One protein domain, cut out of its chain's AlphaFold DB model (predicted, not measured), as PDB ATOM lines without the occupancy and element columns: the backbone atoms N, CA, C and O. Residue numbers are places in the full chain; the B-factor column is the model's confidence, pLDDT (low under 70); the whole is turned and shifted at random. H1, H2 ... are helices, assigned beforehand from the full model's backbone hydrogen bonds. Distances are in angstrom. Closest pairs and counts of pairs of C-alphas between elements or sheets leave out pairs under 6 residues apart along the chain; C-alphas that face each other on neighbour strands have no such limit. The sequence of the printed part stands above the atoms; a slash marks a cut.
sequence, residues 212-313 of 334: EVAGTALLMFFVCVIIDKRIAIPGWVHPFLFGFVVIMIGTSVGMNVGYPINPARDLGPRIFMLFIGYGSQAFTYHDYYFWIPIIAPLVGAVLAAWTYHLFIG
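This is residues 212 to 313 of the 334 residues of the protein "Reverse transcriptase domain-containing protein" of Ancylostoma ceylanicum (UniProt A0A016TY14). Long H5 makes the long axis, with H4 folded back along its first part and H1 packed obliquely on its later part; H2 packs on H1. The 102 printed residues, with five named helices, H1 to H5 in order, and no named strand, are all helix in class, loose, radius of gyration of the C-alphas 15.8 A, spans 49 by 27 by 21 A.

H1, residues 212 to 227, and H2, residues 235 to 252, touch as a hairpin at a shallow tilt of 19 degrees, closest C-alphas Gly 215 and Ile 249, 6.5 A. H5, residues 281 to 311, touches H1 at a steep tilt of 40 degrees, closest C-alphas Ala 217 and Gly 300, 4.2 A. H4, residues 263 to 278, forms a hairpin with H5, closest C-alphas Pro 263 and Ile 294, 4.6 A. H3, residues 254 to 257, touches no helix. Every O i to N i+4 pair is within hydrogen-bond range in H1, but 12 of 14 in H2, 8 of 12 in H4 and 17 of 27 in H5.

H1 begins at C-alpha 212 (-99.859, -42.649, -8.809). H5, 42.8 A long with a kink of 86 degrees near residue 288, ends at C-alpha 311 (-109.099, -40.559, 11.128).

The printed part has no cut, no link is long, and no printed residue is under 70.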
ATOM      1  N   GLU A 212     -99.017 -43.784  -8.439       79.69
ATOM      2  CA  GLU A 212     -99.859 -42.649  -8.809       79.69
ATOM      3  C   GLU A 212    -101.047 -42.446  -7.852       79.69
ATOM      4  O   GLU A 212    -101.309 -41.321  -7.427       79.69
ATOM      5  N   VAL A 213    -101.733 -43.527  -7.459       83.19
ATOM      6  CA  VAL A 213    -102.831 -43.476  -6.473       83.19
ATOM      7  C   VAL A 213    -102.268 -43.109  -5.104       83.19
ATOM      8  O   VAL A 213    -102.822 -42.240  -4.434       83.19
ATOM      9  N   ALA A 214    -101.154 -43.726  -4.697       84.38
ATOM     10  CA  ALA A 214    -100.526 -43.460  -3.404       84.38
ATOM     11  C   ALA A 214    -100.003 -42.014  -3.303       84.38
ATOM     12  O   ALA A 214    -100.239 -41.337  -2.301       84.38
ATOM     13  N   GLY A 215     -99.352 -41.514  -4.358       85.81
ATOM     14  CA  GLY A 215     -98.841 -40.146  -4.425       85.81
ATOM     15  C   GLY A 215     -99.950 -39.095  -4.350       85.81
ATOM     16  O   GLY A 215     -99.843 -38.148  -3.567       85.81
ATOM     17  N   THR A 216    -101.041 -39.262  -5.109       88.75
ATOM     18  CA  THR A 216    -102.177 -38.331  -5.028       88.75
ATOM     19  C   THR A 216    -102.944 -38.473  -3.721       88.75
ATOM     20  O   THR A 216    -103.388 -37.462  -3.180       88.75
ATOM     21  N   ALA A 217    -103.067 -39.685  -3.175       89.06
ATOM     22  CA  ALA A 217    -103.721 -39.872  -1.888       89.06
ATOM     23  C   ALA A 217    -102.967 -39.142  -0.764       89.06
ATOM     24  O   ALA A 217    -103.569 -38.429   0.037       89.06
ATOM     25  N   LEU A 218    -101.636 -39.237  -0.752       89.94
ATOM     26  CA  LEU A 218    -100.809 -38.522   0.216       89.94
ATOM     27  C   LEU A 218    -100.931 -37.001   0.053       89.94
ATOM     28  O   LEU A 218    -101.121 -36.294   1.042       89.94
ATOM     29  N   LEU A 219    -100.879 -36.501  -1.188       92.12
ATOM     30  CA  LEU A 219    -101.084 -35.081  -1.480       92.12
ATOM     31  C   LEU A 219    -102.431 -34.600  -0.933       92.12
ATOM     32  O   LEU A 219    -102.481 -33.635  -0.176       92.12
ATOM     33  N   MET A 220    -103.516 -35.276  -1.309       93.38
ATOM     34  CA  MET A 220    -104.872 -34.849  -0.977       93.38
ATOM     35  C   MET A 220    -105.171 -34.958   0.515       93.38
ATOM     36  O   MET A 220    -105.862 -34.098   1.050       93.38
ATOM     37  N   PHE A 221    -104.588 -35.935   1.210       93.12
ATOM     38  CA  PHE A 221    -104.697 -36.046   2.661       93.12
ATOM     39  C   PHE A 221    -104.113 -34.811   3.356       93.12
ATOM     40  O   PHE A 221    -104.790 -34.175   4.165       93.12
ATOM     41  N   PHE A 222    -102.888 -34.410   2.996       92.81
ATOM     42  CA  PHE A 222    -102.283 -33.198   3.551       92.81
ATOM     43  C   PHE A 222    -103.012 -31.930   3.114       92.81
ATOM     44  O   PHE A 222    -103.103 -30.991   3.898       92.81
ATOM     45  N   VAL A 223    -103.575 -31.896   1.904       93.06
ATOM     46  CA  VAL A 223    -104.412 -30.774   1.463       93.06
ATOM     47  C   VAL A 223    -105.637 -30.616   2.363       93.06
ATOM     48  O   VAL A 223    -105.897 -29.506   2.825       93.06
ATOM     49  N   CYS A 224    -106.341 -31.704   2.683       92.00
ATOM     50  CA  CYS A 224    -107.466 -31.669   3.617       92.00
ATOM     51  C   CYS A 224    -107.046 -31.171   5.009       92.00
ATOM     52  O   CYS A 224    -107.732 -30.329   5.579       92.00
ATOM     53  N   VAL A 225    -105.896 -31.622   5.522       91.56
ATOM     54  CA  VAL A 225    -105.346 -31.157   6.809       91.56
ATOM     55  C   VAL A 225    -105.010 -29.662   6.779       91.56
ATOM     56  O   VAL A 225    -105.336 -28.939   7.712       91.56
ATOM     57  N   ILE A 226    -104.355 -29.177   5.721       91.75
ATOM     58  CA  ILE A 226    -103.889 -27.784   5.639       91.75
ATOM     59  C   ILE A 226    -105.064 -26.808   5.489       91.75
ATOM     60  O   ILE A 226    -105.034 -25.716   6.057       91.75
ATOM     61  N   ILE A 227    -106.090 -27.190   4.722       90.44
ATOM     62  CA  ILE A 227    -107.245 -26.334   4.424       90.44
ATOM     63  C   ILE A 227    -108.279 -26.342   5.559       90.44
ATOM     64  O   ILE A 227    -109.050 -25.384   5.669       90.44
ATOM     65  N   ASP A 228    -108.320 -27.380   6.403       88.19
ATOM     66  CA  ASP A 228    -109.304 -27.438   7.484       88.19
ATOM     67  C   ASP A 228    -109.126 -26.271   8.465       88.19
ATOM     68  O   ASP A 228    -108.171 -26.189   9.243       88.19
ATOM     69  N   LYS A 229    -110.118 -25.375   8.459       84.44
ATOM     70  CA  LYS A 229    -110.181 -24.200   9.329       84.44
ATOM     71  C   LYS A 229    -110.144 -24.577  10.810       84.44
ATOM     72  O   LYS A 229    -109.663 -23.781  11.612       84.44
ATOM     73  N   ARG A 230    -110.609 -25.777  11.176       82.75
ATOM     74  CA  ARG A 230    -110.639 -26.270  12.561       82.75
ATOM     75  C   ARG A 230    -109.241 -26.553  13.122       82.75
ATOM     76  O   ARG A 230    -109.056 -26.497  14.331       82.75
ATOM     77  N   ILE A 231    -108.252 -26.789  12.257       84.75
ATOM     78  CA  ILE A 231    -106.841 -26.994  12.634       84.75
ATOM     79  C   ILE A 231    -106.116 -25.643  12.836       84.75
ATOM     80  O   ILE A 231    -105.027 -25.595  13.400       84.75
ATOM     81  N   ALA A 232    -106.745 -24.527  12.444       84.50
ATOM     82  CA  ALA A 232    -106.276 -23.159  12.679       84.50
ATOM     83  C   ALA A 232    -104.878 -22.839  12.100       84.50
ATOM     84  O   ALA A 232    -104.131 -22.033  12.655       84.50
ATOM     85  N   ILE A 233    -104.523 -23.429  10.950       87.50
ATOM     86  CA  ILE A 233    -103.275 -23.102  10.241       87.50
ATOM     87  C   ILE A 233    -103.414 -21.726   9.566       87.50
ATOM     88  O   ILE A 233    -104.323 -21.546   8.747       87.50
ATOM     89  N   PRO A 234    -102.506 -20.762   9.825       89.75
ATOM     90  CA  PRO A 234    -102.566 -19.442   9.204       89.75
ATOM     91  C   PRO A 234    -102.471 -19.514   7.673       89.75
ATOM     92  O   PRO A 234    -101.555 -20.131   7.126       89.75
ATOM     93  N   GLY A 235    -103.379 -18.827   6.974       88.81
ATOM     94  CA  GLY A 235    -103.503 -18.900   5.509       88.81
ATOM     95  C   GLY A 235    -102.238 -18.519   4.732       88.81
ATOM     96  O   GLY A 235    -101.957 -19.094   3.684       88.81
ATOM     97  N   TRP A 236    -101.419 -17.608   5.266       91.94
ATOM     98  CA  TRP A 236    -100.162 -17.191   4.631       91.94
ATOM     99  C   TRP A 236     -99.108 -18.312   4.563       91.94
ATOM    100  O   TRP A 236     -98.199 -18.252   3.736       91.94
ATOM    101  N   VAL A 237     -99.240 -19.353   5.393       93.38
ATOM    102  CA  VAL A 237     -98.318 -20.501   5.439       93.38
ATOM    103  C   VAL A 237     -98.726 -21.593   4.439       93.38
ATOM    104  O   VAL A 237     -97.902 -22.429   4.063       93.38
ATOM    105  N   HIS A 238     -99.974 -21.580   3.955       90.81
ATOM    106  CA  HIS A 238    -100.528 -22.637   3.098       90.81
ATOM    107  C   HIS A 238     -99.686 -22.904   1.838       90.81
ATOM    108  O   HIS A 238     -99.352 -24.068   1.609       90.81
ATOM    109  N   PRO A 239     -99.252 -21.892   1.051       93.12
ATOM    110  CA  PRO A 239     -98.458 -22.137  -0.155       93.12
ATOM    111  C   PRO A 239     -97.125 -22.842   0.127       93.12
ATOM    112  O   PRO A 239     -96.707 -23.708  -0.644       93.12
ATOM    113  N   PHE A 240     -96.474 -22.514   1.248       94.75
ATOM    114  CA  PHE A 240     -95.218 -23.145   1.649       94.75
ATOM    115  C   PHE A 240     -95.428 -24.612   2.024       94.75
ATOM    116  O   PHE A 240     -94.667 -25.467   1.577       94.75
ATOM    117  N   LEU A 241     -96.484 -24.920   2.784       93.44
ATOM    118  CA  LEU A 241     -96.809 -26.296   3.173       93.44
ATOM    119  C   LEU A 241     -97.157 -27.158   1.958       93.44
ATOM    120  O   LEU A 241     -96.628 -28.261   1.836       93.44
ATOM    121  N   PHE A 242     -97.957 -26.645   1.018       93.31
ATOM    122  CA  PHE A 242     -98.221 -27.355  -0.237       93.31
ATOM    123  C   PHE A 242     -96.932 -27.611  -1.025       93.31
ATOM    124  O   PHE A 242     -96.721 -28.721  -1.515       93.31
ATOM    125  N   GLY A 243     -96.034 -26.623  -1.093       92.62
ATOM    126  CA  GLY A 243     -94.717 -26.779  -1.712       92.62
ATOM    127  C   GLY A 243     -93.882 -27.885  -1.062       92.62
ATOM    128  O   GLY A 243     -93.345 -28.740  -1.766       92.62
ATOM    129  N   PHE A 244     -93.819 -27.925   0.272       94.62
ATOM    130  CA  PHE A 244     -93.103 -28.974   1.003       94.62
ATOM    131  C   PHE A 244     -93.695 -30.365   0.777       94.62
ATOM    132  O   PHE A 244     -92.935 -31.311   0.577       94.62
ATOM    133  N   VAL A 245     -95.024 -30.494   0.748       93.62
ATOM    134  CA  VAL A 245     -95.696 -31.769   0.451       93.62
ATOM    135  C   VAL A 245     -95.331 -32.254  -0.953       93.62
ATOM    136  O   VAL A 245     -94.946 -33.408  -1.121       93.62
ATOM    137  N   VAL A 246     -95.364 -31.373  -1.958       92.06
ATOM    138  CA  VAL A 246     -94.985 -31.734  -3.335       92.06
ATOM    139  C   VAL A 246     -93.503 -32.110  -3.436       92.06
ATOM    140  O   VAL A 246     -93.174 -33.075  -4.124       92.06
ATOM    141  N   ILE A 247     -92.605 -31.404  -2.739       92.38
ATOM    142  CA  ILE A 247     -91.173 -31.753  -2.684       92.38
ATOM    143  C   ILE A 247     -90.979 -33.129  -2.042       92.38
ATOM    144  O   ILE A 247     -90.244 -33.951  -2.582       92.38
ATOM    145  N   MET A 248     -91.649 -33.390  -0.922       91.62
ATOM    146  CA  MET A 248     -91.575 -34.659  -0.199       91.62
ATOM    147  C   MET A 248     -92.074 -35.833  -1.053       91.62
ATOM    148  O   MET A 248     -91.428 -36.878  -1.096       91.62
ATOM    149  N   ILE A 249     -93.158 -35.651  -1.810       89.81
ATOM    150  CA  ILE A 249     -93.647 -36.647  -2.776       89.81
ATOM    151  C   ILE A 249     -92.636 -36.827  -3.921       89.81
ATOM    152  O   ILE A 249     -92.284 -37.950  -4.276       89.81
ATOM    153  N   GLY A 250     -92.113 -35.732  -4.477       86.88
ATOM    154  CA  GLY A 250     -91.157 -35.776  -5.584       86.88
ATOM    155  C   GLY A 250     -89.848 -36.492  -5.236       86.88
ATOM    156  O   GLY A 250     -89.319 -37.228  -6.067       86.88
ATOM    157  N   THR A 251     -89.336 -36.326  -4.014       87.00
ATOM    158  CA  THR A 251     -88.097 -36.986  -3.567       87.00
ATOM    159  C   THR A 251     -88.301 -38.429  -3.114       87.00
ATOM    160  O   THR A 251     -87.353 -39.207  -3.183       87.00
ATOM    161  N   SER A 252     -89.507 -38.804  -2.678       83.62
ATOM    162  CA  SER A 252     -89.807 -40.161  -2.201       83.62
ATOM    163  C   SER A 252     -90.259 -41.103  -3.318       83.62
ATOM    164  O   SER A 252     -89.669 -42.164  -3.494       83.62
ATOM    165  N   VAL A 253     -91.275 -40.711  -4.094       79.56
ATOM    166  CA  VAL A 253     -91.919 -41.566  -5.112       79.56
ATOM    167  C   VAL A 253     -91.674 -41.090  -6.545       79.56
ATOM    168  O   VAL A 253     -92.062 -41.747  -7.510       79.56
ATOM    169  N   GLY A 254     -91.005 -39.950  -6.726       78.38
ATOM    170  CA  GLY A 254     -90.907 -39.328  -8.041       78.38
ATOM    171  C   GLY A 254     -90.028 -40.050  -9.061       78.38
ATOM    172  O   GLY A 254     -90.218 -39.849 -10.259       78.38
ATOM    173  N   MET A 255     -89.113 -40.919  -8.619       78.31
ATOM    174  CA  MET A 255     -88.228 -41.675  -9.515       78.31
ATOM    175  C   MET A 255     -88.923 -42.823 -10.255       78.31
ATOM    176  O   MET A 255     -88.386 -43.279 -11.261       78.31
ATOM    177  N   ASN A 256     -90.089 -43.280  -9.786       77.56
ATOM    178  CA  ASN A 256     -90.780 -44.411 -10.403       77.56
ATOM    179  C   ASN A 256     -91.474 -43.976 -11.696       77.56
ATOM    180  O   ASN A 256     -91.179 -44.510 -12.762       77.56
ATOM    181  N   VAL A 257     -92.360 -42.972 -11.609       72.19
ATOM    182  CA  VAL A 257     -93.198 -42.555 -12.751       72.19
ATOM    183  C   VAL A 257     -93.328 -41.034 -12.908       72.19
ATOM    184  O   VAL A 257     -94.181 -40.530 -13.631       72.19
ATOM    185  N   GLY A 258     -92.482 -40.247 -12.234       76.62
ATOM    186  CA  GLY A 258     -92.512 -38.784 -12.359       76.62
ATOM    187  C   GLY A 258     -93.701 -38.112 -11.657       76.62
ATOM    188  O   GLY A 258     -94.008 -36.953 -11.961       76.62
ATOM    189  N   TYR A 259     -94.334 -38.822 -10.708       80.88
ATOM    190  CA  TYR A 259     -95.393 -38.351  -9.802       80.88
ATOM    191  C   TYR A 259     -96.502 -37.545 -10.509       80.88
ATOM    192  O   TYR A 259     -96.708 -36.363 -10.207       80.88
ATOM    193  N   PRO A 260     -97.231 -38.131 -11.479       80.94
ATOM    194  CA  PRO A 260     -98.326 -37.463 -12.177       80.94
ATOM    195  C   PRO A 260     -99.563 -37.349 -11.270       80.94
ATOM    196  O   PRO A 260    -100.612 -37.923 -11.518       80.94
ATOM    197  N   ILE A 261     -99.433 -36.581 -10.190       85.69
ATOM    198  CA  ILE A 261    -100.420 -36.444  -9.114       85.69
ATOM    199  C   ILE A 261    -101.654 -35.614  -9.500       85.69
ATOM    200  O   ILE A 261    -102.578 -35.484  -8.704       85.69
ATOM    201  N   ASN A 262    -101.653 -35.023 -10.699       87.75
ATOM    202  CA  ASN A 262    -102.704 -34.155 -11.215       87.75
ATOM    203  C   ASN A 262    -102.960 -34.488 -12.698       87.75
ATOM    204  O   ASN A 262    -102.033 -34.328 -13.499       87.75
ATOM    205  N   PRO A 263    -104.197 -34.845 -13.091       88.69
ATOM    206  CA  PRO A 263    -104.541 -35.133 -14.483       88.69
ATOM    207  C   PRO A 263    -104.181 -34.000 -15.453       88.69
ATOM    208  O   PRO A 263    -103.657 -34.252 -16.535       88.69
ATOM    209  N   ALA A 264    -104.378 -32.735 -15.064       88.38
ATOM    210  CA  ALA A 264    -104.069 -31.584 -15.915       88.38
ATOM    211  C   ALA A 264    -102.557 -31.398 -16.145       88.38
ATOM    212  O   ALA A 264    -102.146 -30.931 -17.209       88.38
ATOM    213  N   ARG A 265    -101.728 -31.797 -15.168       88.56
ATOM    214  CA  ARG A 265    -100.259 -31.743 -15.263       88.56
ATOM    215  C   ARG A 265     -99.728 -32.700 -16.330       88.56
ATOM    216  O   ARG A 265     -98.669 -32.431 -16.884       88.56
ATOM    217  N   ASP A 266    -100.440 -33.789 -16.601       87.56
ATOM    218  CA  ASP A 266    -100.016 -34.826 -17.542       87.56
ATOM    219  C   ASP A 266    -100.744 -34.716 -18.896       87.56
ATOM    220  O   ASP A 266    -100.100 -34.640 -19.944       87.56
ATOM    221  N   LEU A 267    -102.075 -34.581 -18.893       88.81
ATOM    222  CA  LEU A 267    -102.884 -34.529 -20.116       88.81
ATOM    223  C   LEU A 267    -102.588 -33.292 -20.978       88.81
ATOM    224  O   LEU A 267    -102.474 -33.408 -22.198       88.81
ATOM    225  N   GLY A 268    -102.430 -32.112 -20.367       89.25
ATOM    226  CA  GLY A 268    -102.174 -30.863 -21.094       89.25
ATOM    227  C   GLY A 268    -100.892 -30.921 -21.937       89.25
ATOM    228  O   GLY A 268    -100.953 -30.730 -23.157       89.25
ATOM    229  N   PRO A 269     -99.732 -31.249 -21.336       88.81
ATOM    230  CA  PRO A 269     -98.496 -31.461 -22.080       88.81
ATOM    231  C   PRO A 269     -98.587 -32.566 -23.137       88.81
ATOM    232  O   PRO A 269     -97.997 -32.409 -24.202       88.81
ATOM    233  N   ARG A 270     -99.340 -33.654 -22.910       86.12
ATOM    234  CA  ARG A 270     -99.536 -34.711 -23.926       86.12
ATOM    235  C   ARG A 270    -100.301 -34.227 -25.150       86.12
ATOM    236  O   ARG A 270     -99.881 -34.502 -26.272       86.12
ATOM    237  N   ILE A 271    -101.372 -33.464 -24.946       89.94
ATOM    238  CA  ILE A 271    -102.111 -32.828 -26.043       89.94
ATOM    239  C   ILE A 271    -101.187 -31.868 -26.797       89.94
ATOM    240  O   ILE A 271    -101.149 -31.886 -28.022       89.94
ATOM    241  N   PHE A 272    -100.380 -31.077 -26.087       88.62
ATOM    242  CA  PHE A 272     -99.400 -30.202 -26.727       88.62
ATOM    243  C   PHE A 272     -98.357 -30.989 -27.544       88.62
ATOM    244  O   PHE A 272     -98.044 -30.597 -28.668       88.62
ATOM    245  N   MET A 273     -97.873 -32.127 -27.030       83.44
ATOM    246  CA  MET A 273     -96.942 -33.019 -27.735       83.44
ATOM    247  C   MET A 273     -97.510 -33.545 -29.061       83.44
ATOM    248  O   MET A 273     -96.766 -33.638 -30.041       83.44
ATOM    249  N   LEU A 274     -98.822 -33.798 -29.126       84.81
ATOM    250  CA  LEU A 274     -99.514 -34.191 -30.359       84.81
ATOM    251  C   LEU A 274     -99.277 -33.175 -31.493       84.81
ATOM    252  O   LEU A 274     -98.991 -33.568 -32.623       84.81
ATOM    253  N   PHE A 275     -99.346 -31.875 -31.181       85.69
ATOM    254  CA  PHE A 275     -99.274 -30.788 -32.165       85.69
ATOM    255  C   PHE A 275     -97.850 -30.376 -32.560       85.69
ATOM    256  O   PHE A 275     -97.666 -29.786 -33.621       85.69
ATOM    257  N   ILE A 276     -96.833 -30.678 -31.748       86.38
ATOM    258  CA  ILE A 276     -95.439 -30.267 -32.012       86.38
ATOM    259  C   ILE A 276     -94.603 -31.321 -32.759       86.38
ATOM    260  O   ILE A 276     -93.386 -31.176 -32.855       86.38
ATOM    261  N   GLY A 277     -95.235 -32.380 -33.276       77.62
ATOM    262  CA  GLY A 277     -94.584 -33.380 -34.130       77.62
ATOM    263  C   GLY A 277     -94.258 -34.725 -33.472       77.62
ATOM    264  O   GLY A 277     -93.720 -35.589 -34.155       77.62
ATOM    265  N   TYR A 278     -94.615 -34.950 -32.200       75.81
ATOM    266  CA  TYR A 278     -94.531 -36.293 -31.590       75.81
ATOM    267  C   TYR A 278     -95.688 -37.209 -32.037       75.81
ATOM    268  O   TYR A 278     -95.595 -38.431 -31.927       75.81
ATOM    269  N   GLY A 279     -96.780 -36.637 -32.562       83.94
ATOM    270  CA  GLY A 279     -97.924 -37.389 -33.081       83.94
ATOM    271  C   GLY A 279     -98.628 -38.233 -32.013       83.94
ATOM    272  O   GLY A 279     -98.610 -37.911 -30.825       83.94
ATOM    273  N   SER A 280     -99.250 -39.338 -32.430       83.62
ATOM    274  CA  SER A 280     -99.988 -40.248 -31.537       83.62
ATOM    275  C   SER A 280     -99.104 -40.989 -30.526       83.62
ATOM    276  O   SER A 280     -99.623 -41.533 -29.550       83.62
ATOM    277  N   GLN A 281     -97.775 -40.961 -30.691       82.06
ATOM    278  CA  GLN A 281     -96.832 -41.667 -29.818       82.06
ATOM    279  C   GLN A 281     -96.905 -41.206 -28.355       82.06
ATOM    280  O   GLN A 281     -96.686 -42.007 -27.449       82.06
ATOM    281  N   ALA A 282     -97.287 -39.950 -28.104       80.88
ATOM    282  CA  ALA A 282     -97.487 -39.421 -26.751       80.88
ATOM    283  C   ALA A 282     -98.618 -40.125 -25.966       80.88
ATOM    284  O   ALA A 282     -98.631 -40.078 -24.730       80.88
ATOM    285  N   PHE A 283     -99.544 -40.780 -26.676       83.19
ATOM    286  CA  PHE A 283    -100.691 -41.499 -26.116       83.19
ATOM    287  C   PHE A 283    -100.561 -43.023 -26.224       83.19
ATOM    288  O   PHE A 283    -101.166 -43.728 -25.428       83.19
ATOM    289  N   THR A 284     -99.765 -43.550 -27.159       83.94
ATOM    290  CA  THR A 284     -99.584 -45.005 -27.341       83.94
ATOM    291  C   THR A 284     -98.389 -45.581 -26.575       83.94
ATOM    292  O   THR A 284     -98.184 -46.791 -26.583       83.94
ATOM    293  N   TYR A 285     -97.578 -44.742 -25.927       76.31
ATOM    294  CA  TYR A 285     -96.400 -45.175 -25.171       76.31
ATOM    295  C   TYR A 285     -96.766 -46.104 -23.994       76.31
ATOM    296  O   TYR A 285     -97.714 -45.814 -23.264       76.31
ATOM    297  N   HIS A 286     -96.002 -47.196 -23.818       72.88
ATOM    298  CA  HIS A 286     -96.217 -48.253 -22.810       72.88
ATOM    299  C   HIS A 286     -97.680 -48.710 -22.692       72.88
ATOM    300  O   HIS A 286     -98.316 -48.490 -21.665       72.88
ATOM    301  N   ASP A 287     -98.210 -49.323 -23.755       79.94
ATOM    302  CA  ASP A 287     -99.564 -49.901 -23.785       79.94
ATOM    303  C   ASP A 287    -100.647 -48.918 -23.316       79.94
ATOM    304  O   ASP A 287    -101.481 -49.218 -22.463       79.94
ATOM    305  N   TYR A 288    -100.631 -47.717 -23.902       84.38
ATOM    306  CA  TYR A 288    -101.584 -46.647 -23.604       84.38
ATOM    307  C   TYR A 288    -101.517 -46.126 -22.164       84.38
ATOM    308  O   TYR A 288    -102.540 -45.796 -21.576       84.38
ATOM    309  N   TYR A 289    -100.323 -45.946 -21.601       84.12
ATOM    310  CA  TYR A 289    -100.140 -45.463 -20.225       84.12
ATOM    311  C   TYR A 289    -100.880 -44.144 -19.889       84.12
ATOM    312  O   TYR A 289    -101.164 -43.879 -18.725       84.12
ATOM    313  N   PHE A 290    -101.238 -43.315 -20.879       85.06
ATOM    314  CA  PHE A 290    -101.844 -41.987 -20.688       85.06
ATOM    315  C   PHE A 290    -103.104 -41.952 -19.801       85.06
ATOM    316  O   PHE A 290    -103.376 -40.920 -19.190       85.06
ATOM    317  N   TRP A 291    -103.894 -43.030 -19.736       84.94
ATOM    318  CA  TRP A 291    -105.126 -43.045 -18.936       84.94
ATOM    319  C   TRP A 291    -104.850 -43.223 -17.437       84.94
ATOM    320  O   TRP A 291    -105.657 -42.789 -16.612       84.94
ATOM    321  N   ILE A 292    -103.702 -43.802 -17.065       87.12
ATOM    322  CA  ILE A 292    -103.333 -44.056 -15.667       87.12
ATOM    323  C   ILE A 292    -103.154 -42.727 -14.906       87.12
ATOM    324  O   ILE A 292    -103.876 -42.528 -13.928       87.12
ATOM    325  N   PRO A 293    -102.338 -41.757 -15.373       87.12
ATOM    326  CA  PRO A 293    -102.268 -40.395 -14.822       87.12
ATOM    327  C   PRO A 293    -103.583 -39.613 -14.751       87.12
ATOM    328  O   PRO A 293    -103.634 -38.562 -14.115       87.12
ATOM    329  N   ILE A 294    -104.639 -40.069 -15.426       87.62
ATOM    330  CA  ILE A 294    -105.951 -39.418 -15.406       87.62
ATOM    331  C   ILE A 294    -106.821 -40.044 -14.317       87.62
ATOM    332  O   ILE A 294    -107.375 -39.330 -13.484       87.62
ATOM    333  N   ILE A 295    -106.926 -41.375 -14.295       89.12
ATOM    334  CA  ILE A 295    -107.834 -42.094 -13.394       89.12
ATOM    335  C   ILE A 295    -107.227 -42.285 -12.001       89.12
ATOM    336  O   ILE A 295    -107.915 -42.067 -11.001       89.12
ATOM    337  N   ALA A 296    -105.946 -42.647 -11.906       88.06
ATOM    338  CA  ALA A 296    -105.299 -42.941 -10.630       88.06
ATOM    339  C   ALA A 296    -105.319 -41.749  -9.651       88.06
ATOM    340  O   ALA A 296    -105.690 -41.955  -8.491       88.06
ATOM    341  N   PRO A 297    -105.038 -40.498 -10.073       89.69
ATOM    342  CA  PRO A 297    -105.158 -39.352  -9.177       89.69
ATOM    343  C   PRO A 297    -106.575 -39.107  -8.660       89.69
ATOM    344  O   PRO A 297    -106.748 -38.756  -7.495       89.69
ATOM    345  N   LEU A 298    -107.599 -39.318  -9.492       91.06
ATOM    346  CA  LEU A 298    -108.994 -39.142  -9.080       91.06
ATOM    347  C   LEU A 298    -109.377 -40.153  -7.995       91.06
ATOM    348  O   LEU A 298    -109.955 -39.778  -6.976       91.06
ATOM    349  N   VAL A 299    -108.985 -41.418  -8.175       91.19
ATOM    350  CA  VAL A 299    -109.199 -42.472  -7.174       91.19
ATOM    351  C   VAL A 299    -108.432 -42.160  -5.886       91.19
ATOM    352  O   VAL A 299    -109.011 -42.211  -4.800       91.19
ATOM    353  N   GLY A 300    -107.156 -41.776  -5.990       90.88
ATOM    354  CA  GLY A 300    -106.331 -41.408  -4.838       90.88
ATOM    355  C   GLY A 300    -106.904 -40.231  -4.045       90.88
ATOM    356  O   GLY A 300    -106.924 -40.271  -2.816       90.88
ATOM    357  N   ALA A 301    -107.439 -39.217  -4.729       91.88
ATOM    358  CA  ALA A 301    -108.052 -38.056  -4.093       91.88
ATOM    359  C   ALA A 301    -109.286 -38.419  -3.259       91.88
ATOM    360  O   ALA A 301    -109.420 -37.961  -2.123       91.88
ATOM    361  N   VAL A 302    -110.163 -39.274  -3.797       93.88
ATOM    362  CA  VAL A 302    -111.345 -39.753  -3.070       93.88
ATOM    363  C   VAL A 302    -110.914 -40.559  -1.846       93.88
ATOM    364  O   VAL A 302    -111.336 -40.243  -0.736       93.88
ATOM    365  N   LEU A 303    -110.021 -41.539  -2.011       92.50
ATOM    366  CA  LEU A 303    -109.533 -42.359  -0.894       92.50
ATOM    367  C   LEU A 303    -108.911 -41.510   0.223       92.50
ATOM    368  O   LEU A 303    -109.153 -41.763   1.404       92.50
ATOM    369  N   ALA A 304    -108.158 -40.473  -0.133       92.38
ATOM    370  CA  ALA A 304    -107.563 -39.560   0.831       92.38
ATOM    371  C   ALA A 304    -108.588 -38.741   1.610       92.38
ATOM    372  O   ALA A 304    -108.449 -38.614   2.824       92.38
ATOM    373  N   ALA A 305    -109.619 -38.218   0.942       92.38
ATOM    374  CA  ALA A 305    -110.680 -37.464   1.606       92.38
ATOM    375  C   ALA A 305    -111.423 -38.333   2.633       92.38
ATOM    376  O   ALA A 305    -111.637 -37.905   3.766       92.38
ATOM    377  N   TRP A 306    -111.737 -39.582   2.269       93.31
ATOM    378  CA  TRP A 306    -112.337 -40.557   3.183       93.31
ATOM    379  C   TRP A 306    -111.414 -40.886   4.358       93.31
ATOM    380  O   TRP A 306    -111.847 -40.870   5.507       93.31
ATOM    381  N   THR A 307    -110.129 -41.123   4.084       91.81
ATOM    382  CA  THR A 307    -109.128 -41.407   5.122       91.81
ATOM    383  C   THR A 307    -108.996 -40.228   6.087       91.81
ATOM    384  O   THR A 307    -109.054 -40.397   7.301       91.81
ATOM    385  N   TYR A 308    -108.889 -39.007   5.566       92.81
ATOM    386  CA  TYR A 308    -108.845 -37.801   6.379       92.81
ATOM    387  C   TYR A 308    -110.097 -37.653   7.249       92.81
ATOM    388  O   TYR A 308    -109.978 -37.407   8.448       92.81
ATOM    389  N   HIS A 309    -111.287 -37.837   6.671       90.62
ATOM    390  CA  HIS A 309    -112.543 -37.718   7.403       90.62
ATOM    391  C   HIS A 309    -112.620 -38.729   8.554       90.62
ATOM    392  O   HIS A 309    -112.840 -38.329   9.691       90.62
ATOM    393  N   LEU A 310    -112.342 -40.010   8.288       91.31
ATOM    394  CA  LEU A 310    -112.424 -41.078   9.287       91.31
ATOM    395  C   LEU A 310    -111.420 -40.911  10.434       91.31
ATOM    396  O   LEU A 310    -111.779 -41.093  11.595       91.31
ATOM    397  N   PHE A 311    -110.166 -40.573  10.124       89.88
ATOM    398  CA  PHE A 311    -109.099 -40.559  11.128       89.88
ATOM    399  C   PHE A 311    -108.933 -39.210  11.831       89.88
ATOM    400  O   PHE A 311    -108.596 -39.186  13.010       89.88
ATOM    401  N   ILE A 312    -109.185 -38.092  11.149       89.25
ATOM    402  CA  ILE A 312    -108.979 -36.745  11.703       89.25
ATOM    403  C   ILE A 312    -110.303 -35.990  11.770       89.25
ATOM    404  O   ILE A 312    -110.694 -35.532  12.840       89.25
ATOM    405  N   GLY A 313    -111.017 -35.890  10.649       86.12
ATOM    406  CA  GLY A 313    -112.200 -35.041  10.517       86.12
ATOM    407  C   GLY A 313    -113.319 -35.349  11.517       86.12
ATOM    408  O   GLY A 313    -113.925 -34.409  12.019       86.12
TER     409      GLY A 313